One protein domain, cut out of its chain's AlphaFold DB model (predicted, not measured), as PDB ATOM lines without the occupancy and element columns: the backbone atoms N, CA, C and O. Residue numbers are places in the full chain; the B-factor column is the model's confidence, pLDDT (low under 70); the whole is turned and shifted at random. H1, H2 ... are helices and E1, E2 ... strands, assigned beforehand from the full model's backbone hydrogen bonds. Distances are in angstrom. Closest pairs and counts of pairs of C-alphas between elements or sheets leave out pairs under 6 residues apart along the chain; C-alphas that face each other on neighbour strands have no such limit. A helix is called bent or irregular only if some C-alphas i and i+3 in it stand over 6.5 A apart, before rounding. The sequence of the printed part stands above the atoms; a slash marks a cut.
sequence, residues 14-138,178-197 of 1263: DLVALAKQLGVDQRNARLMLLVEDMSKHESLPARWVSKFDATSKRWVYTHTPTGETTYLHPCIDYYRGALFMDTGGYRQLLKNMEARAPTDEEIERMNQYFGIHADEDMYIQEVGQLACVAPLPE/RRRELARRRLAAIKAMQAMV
ATOM      1  N   ASP A  14      55.460 -22.370  29.404       97.56
ATOM      2  CA  ASP A  14      54.583 -21.818  28.379       97.56
ATOM      3  C   ASP A  14      54.481 -22.728  27.145       97.56
ATOM      4  O   ASP A  14      53.377 -23.109  26.750       97.56
ATOM      5  N   LEU A  15      55.617 -23.163  26.591       97.81
ATOM      6  CA  LEU A  15      55.673 -24.139  25.499       97.81
ATOM      7  C   LEU A  15      55.199 -25.522  25.965       97.81
ATOM      8  O   LEU A  15      54.517 -26.229  25.230       97.81
ATOM      9  N   VAL A  16      55.492 -25.905  27.209       97.44
ATOM     10  CA  VAL A  16      54.988 -27.143  27.827       97.44
ATOM     11  C   VAL A  16      53.456 -27.148  27.936       97.44
ATOM     12  O   VAL A  16      52.837 -28.194  27.721       97.44
ATOM     13  N   ALA A  17      52.829 -26.001  28.219       97.62
ATOM     14  CA  ALA A  17      51.371 -25.873  28.232       97.62
ATOM     15  C   ALA A  17      50.765 -26.044  26.825       97.62
ATOM     16  O   ALA A  17      49.818 -26.816  26.662       97.62
ATOM     17  N   LEU A  18      51.351 -25.406  25.805       98.06
ATOM     18  CA  LEU A  18      50.919 -25.526  24.403       98.06
ATOM     19  C   LEU A  18      51.132 -26.944  23.843       98.06
ATOM     20  O   LEU A  18      50.249 -27.488  23.184       98.06
ATOM     21  N   ALA A  19      52.259 -27.587  24.164       97.88
ATOM     22  CA  ALA A  19      52.518 -28.980  23.801       97.88
ATOM     23  C   ALA A  19      51.451 -29.913  24.393       97.88
ATOM     24  O   ALA A  19      50.914 -30.767  23.690       97.88
ATOM     25  N   LYS A  20      51.070 -29.704  25.663       97.38
ATOM     26  CA  LYS A  20      49.980 -30.450  26.306       97.38
ATOM     27  C   LYS A  20      48.621 -30.198  25.635       97.38
ATOM     28  O   LYS A  20      47.841 -31.136  25.519       97.38
ATOM     29  N   GLN A  21      48.348 -28.972  25.190       96.69
ATOM     30  CA  GLN A  21      47.113 -28.599  24.488       96.69
ATOM     31  C   GLN A  21      46.988 -29.267  23.104       96.69
ATOM     32  O   GLN A  21      45.879 -29.608  22.698       96.69
ATOM     33  N   LEU A  22      48.110 -29.510  22.415       97.25
ATOM     34  CA  LEU A  22      48.167 -30.267  21.154       97.25
ATOM     35  C   LEU A  22      48.362 -31.786  21.325       97.25
ATOM     36  O   LEU A  22      48.322 -32.512  20.338       97.25
ATOM     37  N   GLY A  23      48.607 -32.286  22.541       97.12
ATOM     38  CA  GLY A  23      48.950 -33.697  22.771       97.12
ATOM     39  C   GLY A  23      50.366 -34.098  22.317       97.12
ATOM     40  O   GLY A  23      50.647 -35.282  22.142       97.12
ATOM     41  N   VAL A  24      51.268 -33.131  22.131       97.62
ATOM     42  CA  VAL A  24      52.644 -33.333  21.649       97.62
ATOM     43  C   VAL A  24      53.578 -33.797  22.776       97.62
ATOM     44  O   VAL A  24      53.659 -33.169  23.833       97.62
ATOM     45  N   ASP A  25      54.353 -34.861  22.531       96.62
ATOM     46  CA  ASP A  25      55.476 -35.238  23.403       96.62
ATOM     47  C   ASP A  25      56.621 -34.220  23.262       96.62
ATOM     48  O   ASP A  25      57.228 -34.081  22.198       96.62
ATOM     49  N   GLN A  26      56.958 -33.566  24.375       96.75
ATOM     50  CA  GLN A  26      58.054 -32.599  24.524       96.75
ATOM     51  C   GLN A  26      59.425 -33.153  24.094       96.75
ATOM     52  O   GLN A  26      60.340 -32.390  23.793       96.75
ATOM     53  N   ARG A  27      59.586 -34.482  24.059       95.38
ATOM     54  CA  ARG A  27      60.799 -35.155  23.570       95.38
ATOM     55  C   ARG A  27      60.954 -35.074  22.051       95.38
ATOM     56  O   ARG A  27      62.067 -35.231  21.550       95.38
ATOM     57  N   ASN A  28      59.870 -34.850  21.305       96.00
ATOM     58  CA  ASN A  28      59.916 -34.745  19.853       96.00
ATOM     59  C   ASN A  28      60.238 -33.306  19.427       96.00
ATOM     60  O   ASN A  28      59.353 -32.499  19.142       96.00
ATOM     61  N   ALA A  29      61.535 -33.005  19.348       95.38
ATOM     62  CA  ALA A  29      62.043 -31.676  19.016       95.38
ATOM     63  C   ALA A  29      61.532 -31.108  17.674       95.38
ATOM     64  O   ALA A  29      61.507 -29.891  17.531       95.38
ATOM     65  N   ARG A  30      61.097 -31.949  16.715       95.56
ATOM     66  CA  ARG A  30      60.441 -31.492  15.472       95.56
ATOM     67  C   ARG A  30      59.054 -30.925  15.766       95.56
ATOM     68  O   ARG A  30      58.781 -29.787  15.411       95.56
ATOM     69  N   LEU A  31      58.207 -31.685  16.459       97.06
ATOM     70  CA  LEU A  31      56.849 -31.244  16.799       97.06
ATOM     71  C   LEU A  31      56.860 -30.055  17.766       97.06
ATOM     72  O   LEU A  31      55.981 -29.204  17.709       97.06
ATOM     73  N   MET A  32      57.896 -29.929  18.597       97.50
ATOM     74  CA  MET A  32      58.090 -28.731  19.414       97.50
ATOM     75  C   MET A  32      58.370 -27.457  18.598       97.50
ATOM     76  O   MET A  32      58.142 -26.377  19.129       97.50
ATOM     77  N   LEU A  33      58.771 -27.532  17.320       97.25
ATOM     78  CA  LEU A  33      58.822 -26.351  16.441       97.25
ATOM     79  C   LEU A  33      57.416 -25.855  16.068       97.25
ATOM     80  O   LEU A  33      57.210 -24.653  15.951       97.25
ATOM     81  N   LEU A  34      56.441 -26.762  15.937       97.69
ATOM     82  CA  LEU A  34      55.028 -26.413  15.742       97.69
ATOM     83  C   LEU A  34      54.456 -25.726  16.996       97.69
ATOM     84  O   LEU A  34      53.693 -24.768  16.902       97.69
ATOM     85  N   VAL A  35      54.883 -26.181  18.177       98.06
ATOM     86  CA  VAL A  35      54.541 -25.574  19.472       98.06
ATOM     87  C   VAL A  35      55.212 -24.205  19.650       98.06
ATOM     88  O   VAL A  35      54.562 -23.261  20.093       98.06
ATOM     89  N   GLU A  36      56.487 -24.071  19.269       97.62
ATOM     90  CA  GLU A  36      57.182 -22.778  19.204       97.62
ATOM     91  C   GLU A  36      56.510 -21.833  18.185       97.62
ATOM     92  O   GLU A  36      56.446 -20.633  18.438       97.62
ATOM     93  N   ASP A  37      55.932 -22.336  17.086       97.38
ATOM     94  CA  ASP A  37      55.139 -21.533  16.144       97.38
ATOM     95  C   ASP A  37      53.816 -21.028  16.743       97.38
ATOM     96  O   ASP A  37      53.563 -19.827  16.694       97.38
ATOM     97  N   MET A  38      53.037 -21.902  17.390       97.62
ATOM     98  CA  MET A  38      51.763 -21.563  18.055       97.62
ATOM     99  C   MET A  38      51.923 -20.616  19.269       97.62
ATOM    100  O   MET A  38      50.940 -20.108  19.806       97.62
ATOM    101  N   SER A  39      53.159 -20.373  19.724       97.62
ATOM    102  CA  SER A  39      53.477 -19.375  20.759       97.62
ATOM    103  C   SER A  39      53.680 -17.951  20.217       97.62
ATOM    104  O   SER A  39      53.755 -16.998  20.996       97.62
ATOM    105  N   LYS A  40      53.795 -17.775  18.892       96.88
ATOM    106  CA  LYS A  40      54.073 -16.476  18.265       96.88
ATOM    107  C   LYS A  40      52.794 -15.657  18.138       96.88
ATOM    108  O   LYS A  40      51.791 -16.136  17.639       96.88
ATOM    109  N   HIS A  41      52.866 -14.361  18.421       95.06
ATOM    110  CA  HIS A  41      51.756 -13.443  18.131       95.06
ATOM    111  C   HIS A  41      51.315 -13.459  16.644       95.06
ATOM    112  O   HIS A  41      50.143 -13.252  16.355       95.06
ATOM    113  N   GLU A  42      52.228 -13.759  15.708       93.62
ATOM    114  CA  GLU A  42      51.940 -13.920  14.270       93.62
ATOM    115  C   GLU A  42      51.073 -15.148  13.917       93.62
ATOM    116  O   GLU A  42      50.551 -15.202  12.802       93.62
ATOM    117  N   SER A  43      50.937 -16.140  14.811       95.12
ATOM    118  CA  SER A  43      50.113 -17.338  14.566       95.12
ATOM    119  C   SER A  43      48.627 -17.135  14.842       95.12
ATOM    120  O   SER A  43      47.819 -18.006  14.518       95.12
ATOM    121  N   LEU A  44      48.274 -16.015  15.470       95.62
ATOM    122  CA  LEU A  44      46.906 -15.652  15.804       95.62
ATOM    123  C   LEU A  44      46.201 -15.020  14.593       95.62
ATOM    124  O   LEU A  44      46.862 -14.390  13.760       95.62
ATOM    125  N   PRO A  45      44.861 -15.102  14.507       95.06
ATOM    126  CA  PRO A  45      44.104 -14.270  13.583       95.06
ATOM    127  C   PRO A  45      44.280 -12.785  13.925       95.06
ATOM    128  O   PRO A  45      44.646 -12.417  15.047       95.06
ATOM    129  N   ALA A  46      43.966 -11.909  12.971       92.88
ATOM    130  CA  ALA A  46      43.993 -10.470  13.205       92.88
ATOM    131  C   ALA A  46      43.161 -10.086  14.447       92.88
ATOM    132  O   ALA A  46      42.110 -10.664  14.715       92.88
ATOM    133  N   ARG A  47      43.630  -9.076  15.190       96.19
ATOM    134  CA  ARG A  47      42.998  -8.542  16.414       96.19
ATOM    135  C   ARG A  47      42.979  -9.495  17.632       96.19
ATOM    136  O   ARG A  47      42.513  -9.071  18.689       96.19
ATOM    137  N   TRP A  48      43.520 -10.714  17.559       97.69
ATOM    138  CA  TRP A  48      43.724 -11.579  18.734       97.69
ATOM    139  C   TRP A  48      45.086 -11.344  19.409       97.69
ATOM    140  O   TRP A  48      46.084 -11.070  18.745       97.69
ATOM    141  N   VAL A  49      45.138 -11.484  20.736       97.88
ATOM    142  CA  VAL A  49      46.354 -11.336  21.555       97.88
ATOM    143  C   VAL A  49      46.500 -12.522  22.507       97.88
ATOM    144  O   VAL A  49      45.575 -12.848  23.244       97.88
ATOM    145  N   SER A  50      47.673 -13.156  22.527       97.62
ATOM    146  CA  SER A  50      48.002 -14.273  23.422       97.62
ATOM    147  C   SER A  50      48.760 -13.810  24.668       97.62
ATOM    148  O   SER A  50      49.767 -13.108  24.556       97.62
ATOM    149  N   LYS A  51      48.360 -14.290  25.847       97.88
ATOM    150  CA  LYS A  51      49.073 -14.093  27.115       97.88
ATOM    151  C   LYS A  51      49.207 -15.422  27.858       97.88
ATOM    152  O   LYS A  51      48.207 -16.069  28.156       97.88
ATOM    153  N   PHE A  52      50.430 -15.811  28.211       98.19
ATOM    154  CA  PHE A  52      50.648 -16.916  29.143       98.19
ATOM    155  C   PHE A  52      50.401 -16.446  30.581       98.19
ATOM    156  O   PHE A  52      51.024 -15.486  31.040       98.19
ATOM    157  N   ASP A  53      49.516 -17.128  31.304       97.81
ATOM    158  CA  ASP A  53      49.396 -16.986  32.751       97.81
ATOM    159  C   ASP A  53      50.235 -18.065  33.447       97.81
ATOM    160  O   ASP A  53      49.891 -19.250  33.469       97.81
ATOM    161  N   ALA A  54      51.330 -17.631  34.070       97.00
ATOM    162  CA  ALA A  54      52.215 -18.492  34.847       97.00
ATOM    163  C   ALA A  54      51.544 -19.098  36.099       97.00
ATOM    164  O   ALA A  54      52.042 -20.095  36.625       97.00
ATOM    165  N   THR A  55      50.424 -18.526  36.560       97.31
ATOM    166  CA  THR A  55      49.685 -18.961  37.756       97.31
ATOM    167  C   THR A  55      48.897 -20.239  37.473       97.31
ATOM    168  O   THR A  55      49.153 -21.280  38.079       97.31
ATOM    169  N   SER A  56      47.987 -20.199  36.495       96.69
ATOM    170  CA  SER A  56      47.235 -21.366  36.010       96.69
ATOM    171  C   SER A  56      48.064 -22.294  35.114       96.69
ATOM    172  O   SER A  56      47.667 -23.442  34.895       96.69
ATOM    173  N   LYS A  57      49.216 -21.816  34.618       97.06
ATOM    174  CA  LYS A  57      50.089 -22.478  33.631       97.06
ATOM    175  C   LYS A  57      49.335 -22.802  32.341       97.06
ATOM    176  O   LYS A  57      49.431 -23.906  31.803       97.06
ATOM    177  N   ARG A  58      48.556 -21.828  31.867       97.50
ATOM    178  CA  ARG A  58      47.756 -21.889  30.638       97.50
ATOM    179  C   ARG A  58      47.962 -20.627  29.817       97.50
ATOM    180  O   ARG A  58      48.356 -19.585  30.337       97.50
ATOM    181  N   TRP A  59      47.658 -20.729  28.533       98.12
ATOM    182  CA  TRP A  59      47.511 -19.562  27.680       98.12
ATOM    183  C   TRP A  59      46.074 -19.052  27.733       98.12
ATOM    184  O   TRP A  59      45.125 -19.825  27.871       98.12
ATOM    185  N   VAL A  60      45.947 -17.734  27.653       98.19
ATOM    186  CA  VAL A  60      44.692 -17.008  27.489       98.19
ATOM    187  C   VAL A  60      44.825 -16.209  26.202       98.19
ATOM    188  O   VAL A  60      45.807 -15.488  26.014       98.19
ATOM    189  N   TYR A  61      43.854 -16.355  25.316       98.38
ATOM    190  CA  TYR A  61      43.764 -15.623  24.064       98.38
ATOM    191  C   TYR A  61      42.615 -14.630  24.191       98.38
ATOM    192  O   TYR A  61      41.531 -15.005  24.625       98.38
ATOM    193  N   THR A  62      42.858 -13.367  23.860       98.31
ATOM    194  CA  THR A  62      41.871 -12.289  23.967       98.31
ATOM    195  C   THR A  62      41.605 -11.699  22.592       98.31
ATOM    196  O   THR A  62      42.542 -11.255  21.925       98.31
ATOM    197  N   HIS A  63      40.343 -11.656  22.174       98.12
ATOM    198  CA  HIS A  63      39.935 -10.934  20.976       98.12
ATOM    199  C   HIS A  63      39.757  -9.451  21.325       98.12
ATOM    200  O   HIS A  63      38.832  -9.067  22.037       98.12
ATOM    201  N   THR A  64      40.673  -8.604  20.849       97.88
ATOM    202  CA  THR A  64      40.773  -7.182  21.243       97.88
ATOM    203  C   THR A  64      39.469  -6.374  21.084       97.88
ATOM    204  O   THR A  64      39.204  -5.561  21.964       97.88
ATOM    205  N   PRO A  65      38.640  -6.559  20.031       97.38
ATOM    206  CA  PRO A  65      37.413  -5.778  19.838       97.38
ATOM    207  C   PRO A  65      36.260  -6.179  20.764       97.38
ATOM    208  O   PRO A  65      35.538  -5.308  21.230       97.38
ATOM    209  N   THR A  66      36.067  -7.479  21.015       97.69
ATOM    210  CA  THR A  66      34.949  -7.980  21.841       97.69
ATOM    211  C   THR A  66      35.323  -8.131  23.314       97.69
ATOM    212  O   THR A  66      34.445  -8.296  24.154       97.69
ATOM    213  N   GLY A  67      36.620  -8.115  23.642       97.62
ATOM    214  CA  GLY A  67      37.127  -8.454  24.974       97.62
ATOM    215  C   GLY A  67      36.988  -9.940  25.328       97.62
ATOM    216  O   GLY A  67      37.337 -10.335  26.439       97.62
ATOM    217  N   GLU A  68      36.493 -10.765  24.400       98.00
ATOM    218  CA  GLU A  68      36.273 -12.195  24.593       98.00
ATOM    219  C   GLU A  68      37.589 -12.906  24.913       98.00
ATOM    220  O   GLU A  68      38.619 -12.633  24.291       98.00
ATOM    221  N   THR A  69      37.559 -13.828  25.880       98.06
ATOM    222  CA  THR A  69      38.744 -14.589  26.290       98.06
ATOM    223  C   THR A  69      38.524 -16.088  26.179       98.06
ATOM    224  O   THR A  69      37.570 -16.619  26.746       98.06
ATOM    225  N   THR A  70      39.442 -16.775  25.505       98.00
ATOM    226  CA  THR A  70      39.420 -18.226  25.304       98.00
ATOM    227  C   THR A  70      40.709 -18.865  25.832       98.00
ATOM    228  O   THR A  70      41.783 -18.261  25.839       98.00
ATOM    229  N   TYR A  71      40.617 -20.114  26.299       97.56
ATOM    230  CA  TYR A  71      41.779 -20.911  26.738       97.56
ATOM    231  C   TYR A  71      42.329 -21.835  25.640       97.56
ATOM    232  O   TYR A  71      43.322 -22.529  25.854       97.56
ATOM    233  N   LEU A  72      41.670 -21.876  24.481       97.75
ATOM    234  CA  LEU A  72      42.116 -22.590  23.290       97.75
ATOM    235  C   LEU A  72      42.630 -21.573  22.272       97.75
ATOM    236  O   LEU A  72      42.076 -20.486  22.139       97.75
ATOM    237  N   HIS A  73      43.692 -21.936  21.555       97.62
ATOM    238  CA  HIS A  73      44.238 -21.104  20.485       97.62
ATOM    239  C   HIS A  73      43.175 -20.960  19.379       97.62
ATOM    240  O   HIS A  73      42.626 -21.986  18.985       97.62
ATOM    241  N   PRO A  74      42.891 -19.763  18.832       97.19
ATOM    242  CA  PRO A  74      41.838 -19.603  17.823       97.19
ATOM    243  C   PRO A  74      42.019 -20.535  16.611       97.19
ATOM    244  O   PRO A  74      41.096 -21.227  16.210       97.19
ATOM    245  N   CYS A  75      43.251 -20.662  16.106       96.94
ATOM    246  CA  CYS A  75      43.609 -21.603  15.034       96.94
ATOM    247  C   CYS A  75      43.998 -23.016  15.543       96.94
ATOM    248  O   CYS A  75      44.909 -23.628  14.984       96.94
ATOM    249  N   ILE A  76      43.421 -23.525  16.643       97.44
ATOM    250  CA  ILE A  76      43.848 -24.814  17.237       97.44
ATOM    251  C   ILE A  76      43.712 -25.988  16.254       97.44
ATOM    252  O   ILE A  76      44.570 -26.871  16.235       97.44
ATOM    253  N   ASP A  77      42.697 -25.971  15.392       96.94
ATOM    254  CA  ASP A  77      42.440 -27.052  14.437       96.94
ATOM    255  C   ASP A  77      43.371 -27.020  13.218       96.94
ATOM    256  O   ASP A  77      43.796 -28.082  12.761       96.94
ATOM    257  N   TYR A  78      43.851 -25.839  12.797       97.50
ATOM    258  CA  TYR A  78      45.012 -25.749  11.896       97.50
ATOM    259  C   TYR A  78      46.224 -26.467  12.504       97.50
ATOM    260  O   TYR A  78      46.888 -27.247  11.824       97.50
ATOM    261  N   TYR A  79      46.501 -26.256  13.795       98.12
ATOM    262  CA  TYR A  79      47.643 -26.889  14.456       98.12
ATOM    263  C   TYR A  79      47.456 -28.394  14.697       98.12
ATOM    264  O   TYR A  79      48.438 -29.136  14.651       98.12
ATOM    265  N   ARG A  80      46.219 -28.877  14.871       97.50
ATOM    266  CA  ARG A  80      45.890 -30.316  14.874       97.50
ATOM    267  C   ARG A  80      46.103 -30.947  13.495       97.50
ATOM    268  O   ARG A  80      46.771 -31.976  13.408       97.50
ATOM    269  N   GLY A  81      45.622 -30.309  12.427       97.75
ATOM    270  CA  GLY A  81      45.862 -30.755  11.051       97.75
ATOM    271  C   GLY A  81      47.349 -30.743  10.689       97.75
ATOM    272  O   GLY A  81      47.878 -31.738  10.197       97.75
ATOM    273  N   ALA A  82      48.072 -29.678  11.045       97.88
ATOM    274  CA  ALA A  82      49.518 -29.592  10.861       97.88
ATOM    275  C   ALA A  82      50.262 -30.705  11.621       97.88
ATOM    276  O   ALA A  82      51.140 -31.344  11.051       97.88
ATOM    277  N   LEU A  83      49.882 -30.995  12.872       98.00
ATOM    278  CA  LEU A  83      50.432 -32.102  13.661       98.00
ATOM    279  C   LEU A  83      50.186 -33.470  13.000       98.00
ATOM    280  O   LEU A  83      51.102 -34.295  12.947       98.00
ATOM    281  N   PHE A  84      48.986 -33.714  12.469       98.00
ATOM    282  CA  PHE A  84      48.676 -34.927  11.708       98.00
ATOM    283  C   PHE A  84      49.558 -35.043  10.451       98.00
ATOM    284  O   PHE A  84      50.213 -36.069  10.240       98.00
ATOM    285  N   MET A  85      49.669 -33.967   9.670       97.88
ATOM    286  CA  MET A  85      50.519 -33.919   8.477       97.88
ATOM    287  C   MET A  85      51.999 -34.177   8.798       97.88
ATOM    288  O   MET A  85      52.657 -34.937   8.083       97.88
ATOM    289  N   ASP A  86      52.509 -33.619   9.899       96.94
ATOM    290  CA  ASP A  86      53.914 -33.722  10.311       96.94
ATOM    291  C   ASP A  86      54.275 -35.098  10.915       96.94
ATOM    292  O   ASP A  86      55.419 -35.556  10.799       96.94
ATOM    293  N   THR A  87      53.301 -35.782  11.531       97.06
ATOM    294  CA  THR A  87      53.465 -37.126  12.127       97.06
ATOM    295  C   THR A  87      53.320 -38.265  11.119       97.06
ATOM    296  O   THR A  87      54.033 -39.268  11.236       97.06
ATOM    297  N   GLY A  88      52.464 -38.116  10.105       97.06
ATOM    298  CA  GLY A  88      52.278 -39.134   9.068       97.06
ATOM    299  C   GLY A  88      51.504 -38.679   7.833       97.06
ATOM    300  O   GLY A  88      51.855 -39.111   6.733       97.06
ATOM    301  N   GLY A  89      50.524 -37.784   7.993       97.50
ATOM    302  CA  GLY A  89      49.583 -37.381   6.945       97.50
ATOM    303  C   GLY A  89      50.259 -36.933   5.650       97.50
ATOM    304  O   GLY A  89      49.886 -37.408   4.586       97.50
ATOM    305  N   TYR A  90      51.347 -36.156   5.700       97.69
ATOM    306  CA  TYR A  90      52.035 -35.721   4.476       97.69
ATOM    307  C   TYR A  90      52.623 -36.882   3.652       97.69
ATOM    308  O   TYR A  90      52.663 -36.816   2.427       97.69
ATOM    309  N   ARG A  91      53.027 -37.996   4.285       97.75
ATOM    310  CA  ARG A  91      53.458 -39.198   3.544       97.75
ATOM    311  C   ARG A  91      52.292 -39.952   2.917       97.75
ATOM    312  O   ARG A  91      52.504 -40.664   1.942       97.75
ATOM    313  N   GLN A  92      51.104 -39.861   3.506       98.12
ATOM    314  CA  GLN A  92      49.901 -40.477   2.960       98.12
ATOM    315  C   GLN A  92      49.327 -39.612   1.833       98.12
ATOM    316  O   GLN A  92      48.994 -40.163   0.798       98.12
ATOM    317  N   LEU A  93      49.372 -38.280   1.953       97.88
ATOM    318  CA  LEU A  93      49.058 -37.341   0.871       97.88
ATOM    319  C   LEU A  93      49.924 -37.622  -0.364       97.88
ATOM    320  O   LEU A  93      49.392 -37.828  -1.447       97.88
ATOM    321  N   LEU A  94      51.251 -37.721  -0.204       97.69
ATOM    322  CA  LEU A  94      52.141 -38.044  -1.328       97.69
ATOM    323  C   LEU A  94      51.823 -39.404  -1.976       97.69
ATOM    324  O   LEU A  94      51.935 -39.524  -3.190       97.69
ATOM    325  N   LYS A  95      51.383 -40.404  -1.200       98.00
ATOM    326  CA  LYS A  95      50.923 -41.698  -1.735       98.00
ATOM    327  C   LYS A  95      49.574 -41.607  -2.443       98.00
ATOM    328  O   LYS A  95      49.393 -42.267  -3.456       98.00
ATOM    329  N   ASN A  96      48.641 -40.815  -1.919       97.75
ATOM    330  CA  ASN A  96      47.356 -40.557  -2.562       97.75
ATOM    331  C   ASN A  96      47.600 -39.902  -3.930       97.75
ATOM    332  O   ASN A  96      47.091 -40.388  -4.928       97.75
ATOM    333  N   MET A  97      48.475 -38.893  -3.978       97.38
ATOM    334  CA  MET A  97      48.899 -38.192  -5.195       97.38
ATOM    335  C   MET A  97      49.657 -39.087  -6.195       97.38
ATOM    336  O   MET A  97      49.543 -38.892  -7.399       97.38
ATOM    337  N   GLU A  98      50.424 -40.071  -5.710       97.44
ATOM    338  CA  GLU A  98      51.099 -41.088  -6.534       97.44
ATOM    339  C   GLU A  98      50.116 -42.142  -7.084       97.44
ATOM    340  O   GLU A  98      50.286 -42.616  -8.205       97.44
ATOM    341  N   ALA A  99      49.070 -42.493  -6.324       97.88
ATOM    342  CA  ALA A  99      48.045 -43.461  -6.725       97.88
ATOM    343  C   ALA A  99      46.953 -42.860  -7.633       97.88
ATOM    344  O   ALA A  99      46.444 -43.542  -8.521       97.88
ATOM    345  N   ARG A 100      46.598 -41.592  -7.407       97.25
ATOM    346  CA  ARG A 100      45.684 -40.766  -8.205       97.25
ATOM    347  C   ARG A 100      46.159 -39.316  -8.111       97.25
ATOM    348  O   ARG A 100      45.891 -38.628  -7.127       97.25
ATOM    349  N   ALA A 101      46.840 -38.843  -9.150       97.06
ATOM    350  CA  ALA A 101      46.998 -37.408  -9.339       97.06
ATOM    351  C   ALA A 101      45.596 -36.792  -9.540       97.06
ATOM    352  O   ALA A 101      44.809 -37.365 -10.301       97.06
ATOM    353  N   PRO A 102      45.254 -35.684  -8.860       97.62
ATOM    354  CA  PRO A 102      43.964 -35.032  -9.049       97.62
ATOM    355  C   PRO A 102      43.912 -34.382 -10.434       97.62
ATOM    356  O   PRO A 102      44.931 -33.893 -10.927       97.62
ATOM    357  N   THR A 103      42.741 -34.383 -11.067       98.12
ATOM    358  CA  THR A 103      42.557 -33.756 -12.385       98.12
ATOM    359  C   THR A 103      42.491 -32.235 -12.267       98.12
ATOM    360  O   THR A 103      42.121 -31.701 -11.220       98.12
ATOM    361  N   ASP A 104      42.798 -31.513 -13.345       97.44
ATOM    362  CA  ASP A 104      42.759 -30.043 -13.335       97.44
ATOM    363  C   ASP A 104      41.358 -29.503 -12.976       97.44
ATOM    364  O   ASP A 104      41.245 -28.527 -12.242       97.44
ATOM    365  N   GLU A 105      40.288 -30.204 -13.370       97.38
ATOM    366  CA  GLU A 105      38.900 -29.897 -12.983       97.38
ATOM    367  C   GLU A 105      38.604 -30.142 -11.491       97.38
ATOM    368  O   GLU A 105      37.731 -29.497 -10.908       97.38
ATOM    369  N   GLU A 106      39.267 -31.112 -10.852       96.94
ATOM    370  CA  GLU A 106      39.197 -31.312  -9.397       96.94
ATOM    371  C   GLU A 106      39.963 -30.197  -8.677       96.94
ATOM    372  O   GLU A 106      39.454 -29.624  -7.714       96.94
ATOM    373  N   ILE A 107      41.151 -29.840  -9.180       98.06
ATOM    374  CA  ILE A 107      41.982 -28.749  -8.654       98.06
ATOM    375  C   ILE A 107      41.253 -27.401  -8.772       98.06
ATOM    376  O   ILE A 107      41.256 -26.635  -7.811       98.06
ATOM    377  N   GLU A 108      40.598 -27.108  -9.900       97.88
ATOM    378  CA  GLU A 108      39.841 -25.865 -10.104       97.88
ATOM    379  C   GLU A 108      38.636 -25.771  -9.158       97.88
ATOM    380  O   GLU A 108      38.496 -24.770  -8.453       97.88
ATOM    381  N   ARG A 109      37.820 -26.829  -9.046       97.00
ATOM    382  CA  ARG A 109      36.689 -26.870  -8.096       97.00
ATOM    383  C   ARG A 109      37.146 -26.740  -6.642       97.00
ATOM    384  O   ARG A 109      36.505 -26.039  -5.858       97.00
ATOM    385  N   MET A 110      38.266 -27.360  -6.274       97.75
ATOM    386  CA  MET A 110      38.822 -27.261  -4.923       97.75
ATOM    387  C   MET A 110      39.434 -25.878  -4.646       97.75
ATOM    388  O   MET A 110      39.254 -25.325  -3.562       97.75
ATOM    389  N   ASN A 111      40.090 -25.263  -5.635       98.25
ATOM    390  CA  ASN A 111      40.522 -23.867  -5.559       98.25
ATOM    391  C   ASN A 111      39.315 -22.928  -5.399       98.25
ATOM    392  O   ASN A 111      39.342 -22.074  -4.515       98.25
ATOM    393  N   GLN A 112      38.227 -23.135  -6.148       97.81
ATOM    394  CA  GLN A 112      36.984 -22.371  -6.008       97.81
ATOM    395  C   GLN A 112      36.379 -22.509  -4.599       97.81
ATOM    396  O   GLN A 112      36.043 -21.496  -3.983       97.81
ATOM    397  N   TYR A 113      36.310 -23.726  -4.045       97.38
ATOM    398  CA  TYR A 113      35.863 -23.985  -2.667       97.38
ATOM    399  C   TYR A 113      36.735 -23.275  -1.614       97.38
ATOM    400  O   TYR A 113      36.223 -22.684  -0.656       97.38
ATOM    401  N   PHE A 114      38.055 -23.240  -1.816       97.81
ATOM    402  CA  PHE A 114      38.971 -22.454  -0.987       97.81
ATOM    403  C   PHE A 114      39.073 -20.974  -1.382       97.81
ATOM    404  O   PHE A 114      39.907 -20.274  -0.805       97.81
ATOM    405  N   GLY A 115      38.254 -20.457  -2.302       97.75
ATOM    406  CA  GLY A 115      38.326 -19.063  -2.752       97.75
ATOM    407  C   GLY A 115      39.736 -18.660  -3.198       97.75
ATOM    408  O   GLY A 115      40.240 -17.623  -2.763       97.75
ATOM    409  N   ILE A 116      40.392 -19.535  -3.963       98.25
ATOM    410  CA  ILE A 116      41.670 -19.331  -4.648       98.25
ATOM    411  C   ILE A 116      41.347 -19.099  -6.124       98.25
ATOM    412  O   ILE A 116      40.689 -19.930  -6.749       98.25
ATOM    413  N   HIS A 117      41.789 -17.977  -6.680       98.00
ATOM    414  CA  HIS A 117      41.465 -17.597  -8.053       98.00
ATOM    415  C   HIS A 117      42.489 -18.136  -9.071       98.00
ATOM    416  O   HIS A 117      43.655 -18.387  -8.751       98.00
ATOM    417  N   ALA A 118      42.059 -18.310 -10.325       97.31
ATOM    418  CA  ALA A 118      42.899 -18.840 -11.405       97.31
ATOM    419  C   ALA A 118      44.057 -17.897 -11.814       97.31
ATOM    420  O   ALA A 118      45.025 -18.345 -12.424       97.31
ATOM    421  N   ASP A 119      43.984 -16.614 -11.446       97.56
ATOM    422  CA  ASP A 119      45.030 -15.597 -11.613       97.56
ATOM    423  C   ASP A 119      45.957 -15.445 -10.388       97.56
ATOM    424  O   ASP A 119      46.932 -14.690 -10.435       97.56
ATOM    425  N   GLU A 120      45.699 -16.165  -9.289       97.88
ATOM    426  CA  GLU A 120      46.632 -16.210  -8.164       97.88
ATOM    427  C   GLU A 120      47.919 -16.976  -8.494       97.88
ATOM    428  O   GLU A 120      48.008 -17.779  -9.417       97.88
ATOM    429  N   ASP A 121      48.947 -16.716  -7.688       97.50
ATOM    430  CA  ASP A 121      50.249 -17.361  -7.806       97.50
ATOM    431  C   ASP A 121      50.111 -18.895  -7.742       97.50
ATOM    432  O   ASP A 121      49.419 -19.419  -6.865       97.50
ATOM    433  N   MET A 122      50.802 -19.625  -8.624       97.06
ATOM    434  CA  MET A 122      50.773 -21.096  -8.670       97.06
ATOM    435  C   MET A 122      51.131 -21.719  -7.307       97.06
ATOM    436  O   MET A 122      50.564 -22.736  -6.909       97.06
ATOM    437  N   TYR A 123      51.994 -21.052  -6.528       97.44
ATOM    438  CA  TYR A 123      52.322 -21.451  -5.157       97.44
ATOM    439  C   TYR A 123      51.112 -21.428  -4.201       97.44
ATOM    440  O   TYR A 123      51.156 -22.056  -3.147       97.44
ATOM    441  N   ILE A 124      50.030 -20.719  -4.514       98.19
ATOM    442  CA  ILE A 124      48.773 -20.738  -3.752       98.19
ATOM    443  C   ILE A 124      47.835 -21.817  -4.315       98.19
ATOM    444  O   ILE A 124      47.262 -22.566  -3.528       98.19
ATOM    445  N   GLN A 125      47.753 -21.969  -5.640       97.94
ATOM    446  CA  GLN A 125      46.930 -22.989  -6.318       97.94
ATOM    447  C   GLN A 125      47.340 -24.435  -5.976       97.94
ATOM    448  O   GLN A 125      46.485 -25.318  -5.893       97.94
ATOM    449  N   GLU A 126      48.621 -24.671  -5.659       97.81
ATOM    450  CA  GLU A 126      49.102 -25.917  -5.034       97.81
ATOM    451  C   GLU A 126      48.277 -26.341  -3.800       97.81
ATOM    452  O   GLU A 126      48.217 -27.526  -3.480       97.81
ATOM    453  N   VAL A 127      47.659 -25.409  -3.062       98.38
ATOM    454  CA  VAL A 127      46.876 -25.740  -1.859       98.38
ATOM    455  C   VAL A 127      45.589 -26.485  -2.216       98.38
ATOM    456  O   VAL A 127      45.267 -27.448  -1.524       98.38
ATOM    457  N   GLY A 128      44.907 -26.115  -3.307       98.12
ATOM    458  CA  GLY A 128      43.765 -26.876  -3.823       98.12
ATOM    459  C   GLY A 128      44.183 -28.276  -4.270       98.12
ATOM    460  O   GLY A 128      43.582 -29.258  -3.846       98.12
ATOM    461  N   GLN A 129      45.293 -28.387  -5.013       98.12
ATOM    462  CA  GLN A 129      45.842 -29.682  -5.432       98.12
ATOM    463  C   GLN A 129      46.160 -30.601  -4.242       98.12
ATOM    464  O   GLN A 129      45.790 -31.772  -4.255       98.12
ATOM    465  N   LEU A 130      46.811 -30.077  -3.196       98.25
ATOM    466  CA  LEU A 130      47.115 -30.829  -1.973       98.25
ATOM    467  C   LEU A 130      45.850 -31.240  -1.200       98.25
ATOM    468  O   LEU A 130      45.870 -32.266  -0.519       98.25
ATOM    469  N   ALA A 131      44.770 -30.461  -1.290       98.12
ATOM    470  CA  ALA A 131      43.507 -30.765  -0.632       98.12
ATOM    471  C   ALA A 131      42.701 -31.860  -1.357       98.12
ATOM    472  O   ALA A 131      42.165 -32.737  -0.686       98.12
ATOM    473  N   CYS A 132      42.702 -31.901  -2.697       97.81
ATOM    474  CA  CYS A 132      42.045 -32.966  -3.481       97.81
ATOM    475  C   CYS A 132      42.533 -34.386  -3.143       97.81
ATOM    476  O   CYS A 132      41.813 -35.356  -3.354       97.81
ATOM    477  N   VAL A 133      43.765 -34.518  -2.642       97.81
ATOM    478  CA  VAL A 133      44.388 -35.798  -2.249       97.81
ATOM    479  C   VAL A 133      44.644 -35.892  -0.740       97.81
ATOM    480  O   VAL A 133      45.440 -36.724  -0.285       97.81
ATOM    481  N   ALA A 134      43.994 -35.037   0.053       98.12
ATOM    482  CA  ALA A 134      44.179 -34.994   1.493       98.12
ATOM    483  C   ALA A 134      43.771 -36.325   2.159       98.12
ATOM    484  O   ALA A 134      42.711 -36.869   1.867       98.12
ATOM    485  N   PRO A 135      44.598 -36.887   3.056       98.06
ATOM    486  CA  PRO A 135      44.252 -38.115   3.756       98.06
ATOM    487  C   PRO A 135      43.420 -37.832   5.010       98.06
ATOM    488  O   PRO A 135      43.807 -37.009   5.842       98.06
ATOM    489  N   LEU A 136      42.344 -38.598   5.192       98.00
ATOM    490  CA  LEU A 136      41.535 -38.590   6.412       98.00
ATOM    491  C   LEU A 136      42.387 -38.861   7.675       98.00
ATOM    492  O   LEU A 136      43.200 -39.797   7.683       98.00
ATOM    493  N   PRO A 137      42.191 -38.109   8.776       97.50
ATOM    494  CA  PRO A 137      42.802 -38.424  10.065       97.50
ATOM    495  C   PRO A 137      42.272 -39.739  10.657       97.50
ATOM    496  O   PRO A 137      41.128 -40.128  10.433       97.50
ATOM    497  N   GLU A 138      43.088 -40.426  11.462       96.00
ATOM    498  CA  GLU A 138      42.766 -41.767  11.979       96.00
ATOM    499  C   GLU A 138      41.462 -41.788  12.803       96.00
ATOM    500  O   GLU A 138      41.427 -41.329  13.949       96.00
ATOM    501  N   ARG A 178      50.458 -18.896   2.914       96.94
ATOM    502  CA  ARG A 178      51.130 -18.762   1.608       96.94
ATOM    503  C   ARG A 178      50.905 -17.371   1.002       96.94
ATOM    504  O   ARG A 178      51.884 -16.741   0.614       96.94
ATOM    505  N   ARG A 179      49.677 -16.832   1.036       97.38
ATOM    506  CA  ARG A 179      49.355 -15.439   0.650       97.38
ATOM    507  C   ARG A 179      50.164 -14.408   1.451       97.38
ATOM    508  O   ARG A 179      50.814 -13.543   0.861       97.38
ATOM    509  N   ARG A 180      50.196 -14.520   2.790       94.94
ATOM    510  CA  ARG A 180      50.999 -13.636   3.665       94.94
ATOM    511  C   ARG A 180      52.499 -13.708   3.356       94.94
ATOM    512  O   ARG A 180      53.160 -12.674   3.312       94.94
ATOM    513  N   GLU A 181      53.037 -14.903   3.128       94.69
ATOM    514  CA  GLU A 181      54.445 -15.114   2.773       94.69
ATOM    515  C   GLU A 181      54.782 -14.564   1.378       94.69
ATOM    516  O   GLU A 181      55.809 -13.908   1.200       94.69
ATOM    517  N   LEU A 182      53.893 -14.736   0.398       96.44
ATOM    518  CA  LEU A 182      54.043 -14.159  -0.936       96.44
ATOM    519  C   LEU A 182      54.085 -12.624  -0.880       96.44
ATOM    520  O   LEU A 182      54.976 -12.005  -1.465       96.44
ATOM    521  N   ALA A 183      53.186 -12.004  -0.109       95.81
ATOM    522  CA  ALA A 183      53.177 -10.562   0.120       95.81
ATOM    523  C   ALA A 183      54.463 -10.074   0.818       95.81
ATOM    524  O   ALA A 183      55.043  -9.067   0.404       95.81
ATOM    525  N   ARG A 184      54.968 -10.813   1.821       95.12
ATOM    526  CA  ARG A 184      56.269 -10.542   2.469       95.12
ATOM    527  C   ARG A 184      57.418 -10.576   1.459       95.12
ATOM    528  O   ARG A 184      58.244  -9.664   1.463       95.12
ATOM    529  N   ARG A 185      57.456 -11.576   0.569       96.62
ATOM    530  CA  ARG A 185      58.481 -11.714  -0.484       96.62
ATOM    531  C   ARG A 185      58.406 -10.594  -1.519       96.62
ATOM    532  O   ARG A 185      59.430  -9.970  -1.783       96.62
ATOM    533  N   ARG A 186      57.214 -10.281  -2.043       96.25
ATOM    534  CA  ARG A 186      56.999  -9.165  -2.986       96.25
ATOM    535  C   ARG A 186      57.448  -7.832  -2.365       96.25
ATOM    536  O   ARG A 186      58.226  -7.102  -2.973       96.25
ATOM    537  N   LEU A 187      57.082  -7.560  -1.109       96.25
ATOM    538  CA  LEU A 187      57.500  -6.351  -0.385       96.25
ATOM    539  C   LEU A 187      59.009  -6.314  -0.066       96.25
ATOM    540  O   LEU A 187      59.611  -5.238  -0.077       96.25
ATOM    541  N   ALA A 188      59.645  -7.462   0.190       96.50
ATOM    542  CA  ALA A 188      61.096  -7.555   0.357       96.50
ATOM    543  C   ALA A 188      61.849  -7.311  -0.964       96.50
ATOM    544  O   ALA A 188      62.830  -6.568  -0.968       96.50
ATOM    545  N   ALA A 189      61.364  -7.863  -2.081       96.44
ATOM    546  CA  ALA A 189      61.916  -7.626  -3.415       96.44
ATOM    547  C   ALA A 189      61.797  -6.147  -3.820       96.44
ATOM    548  O   ALA A 189      62.788  -5.542  -4.221       96.44
ATOM    549  N   ILE A 190      60.632  -5.528  -3.607       96.38
ATOM    550  CA  ILE A 190      60.407  -4.090  -3.835       96.38
ATOM    551  C   ILE A 190      61.393  -3.235  -3.019       96.38
ATOM    552  O   ILE A 190      62.026  -2.331  -3.565       96.38
ATOM    553  N   LYS A 191      61.615  -3.555  -1.734       96.81
ATOM    554  CA  LYS A 191      62.623  -2.867  -0.901       96.81
ATOM    555  C   LYS A 191      64.061  -3.097  -1.376       96.81
ATOM    556  O   LYS A 191      64.879  -2.183  -1.276       96.81
ATOM    557  N   ALA A 192      64.385  -4.280  -1.899       96.44
ATOM    558  CA  ALA A 192      65.695  -4.557  -2.482       96.44
ATOM    559  C   ALA A 192      65.922  -3.747  -3.770       96.44
ATOM    560  O   ALA A 192      66.976  -3.133  -3.920       96.44
ATOM    561  N   MET A 193      64.921  -3.659  -4.654       96.56
ATOM    562  CA  MET A 193      64.980  -2.831  -5.865       96.56
ATOM    563  C   MET A 193      65.133  -1.341  -5.525       96.56
ATOM    564  O   MET A 193      66.033  -0.693  -6.051       96.56
ATOM    565  N   GLN A 194      64.370  -0.818  -4.559       95.62
ATOM    566  CA  GLN A 194      64.545   0.551  -4.042       95.62
ATOM    567  C   GLN A 194      65.964   0.804  -3.506       95.62
ATOM    568  O   GLN A 194      66.549   1.853  -3.771       95.62
ATOM    569  N   ALA A 195      66.538  -0.155  -2.769       96.44
ATOM    570  CA  ALA A 195      67.905  -0.052  -2.267       96.44
ATOM    571  C   ALA A 195      68.949  -0.070  -3.400       96.44
ATOM    572  O   ALA A 195      69.949   0.641  -3.309       96.44
ATOM    573  N   MET A 196      68.707  -0.824  -4.479       95.06
ATOM    574  CA  MET A 196      69.562  -0.823  -5.671       95.06
ATOM    575  C   MET A 196      69.446   0.483  -6.464       95.06
ATOM    576  O   MET A 196      70.477   1.068  -6.785       95.06
ATOM    577  N   VAL A 197      68.245   1.009  -6.722       95.50
ATOM    578  CA  VAL A 197      68.059   2.319  -7.390       95.50
ATOM    579  C   VAL A 197      68.691   3.446  -6.560       95.50
ATOM    580  O   VAL A 197      69.440   4.275  -7.080       95.50
TER     581      VAL A 197
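Overview. This is residues 14 to 138 and 178 to 197 of the 1263 residues of the protein "WW domain-containing protein" of Gonium pectorale (UniProt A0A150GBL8). What shape do these atoms make? Two lobes are joined by the bent helix H3: one holds H1, H2, arm H3a and the hairpin E1 and E2, and the other holds H4 crossing H5. From the second lobe, residues 183 to 197 of H6 stick out. What is it built of? 145 residues are printed, with six named helices and two named strands in the order H1 H2 E1 E2 H3 H4 H5 H6; the class is mostly helix, and the sheet E1 - E2 is antiparallel. The whole is loose, with a radius of gyration of the C-alphas of 18.6 A and spans of 52 by 51 by 32 A.

Arrangement. What is at the hairpin? E1, residues 48 to 53, and E2, residues 58 to 63, are antiparallel neighbours in a hairpin; N 51 and O 60 are within hydrogen-bond range at 2.8 A. The closest C-alphas of H1, residues 14 to 22, and E2 are those of Ala 17 and Arg 58, 5.9 A apart. H1 touches H2, residues 31 to 38, about perpendicular at 74 degrees, with the C-alphas of Ala 19 and Val 35 closest at 5.9 A. How does H3 run? H3, residues 76 to 99, was assigned as one helix by its hydrogen bonds but is bent, with C-alphas 87 and 90 7.9 A apart; arms H3a, residues 76 to 87, and H3b, residues 90 to 99, stand at a steep tilt of 68 degrees, only just short of about perpendicular. H3a touches H2 at a shallow tilt of 24 degrees, opposite ways, with the C-alphas of Leu 31 and Leu 83 closest at 7.2 A. What is in the other lobe? H4, residues 104 to 113, touches H5, residues 122 to 132, about perpendicular at 86 degrees, with the C-alphas of Asn 111 and Gly 128 closest at 4.8 A. H3b is close to but not clearly touching H5, with the C-alphas of Leu 93 and Leu 130 closest at 7.4 A. H6, residues 178 to 197, only just touches H5, with residues 178 to 179 alone and 3 pairs of C-alphas within 8 A, those of Ile 124 and Arg 178 closest at 6.2 A. How do the helices compare? Their packing is part aligned, part crossed: 2 of 5 touching pairs are at a shallow tilt. Every O i to N i+4 pair is within hydrogen-bond range in H1, H2, H3a, H3b, H4 and H6, and 5 of 7 are in H5.

Along the chain. Where are the strands? E1 begins at C-alpha 48, (43.724, -11.579, 18.734), and is 16.1 A long from first to last C-alpha; E2 is 16.6 A long. Where do the printed ends lie? H1 begins at C-alpha 14, (54.583, -21.818, 28.379), and H6, 28.5 A long, ends at C-alpha 197, (68.059, 2.319, -7.390).

Size, cuts and confidence. How large is it? The two C-alphas farthest apart, those of Glu 138 and Val 197, are 54.4 A apart. Where is the path broken or long? Residues 139 to 177 are not printed, and C-alphas 138 and 178 are 26.6 A apart across the cut. The link from E2 to H3, residues 64 to 75, is long, and its residues 69 to 70 pair antiparallel with residues 61 to 62 of E2. Is confidence low anywhere? The mean pLDDT of the printed part is 97.2, and no printed residue is under 70.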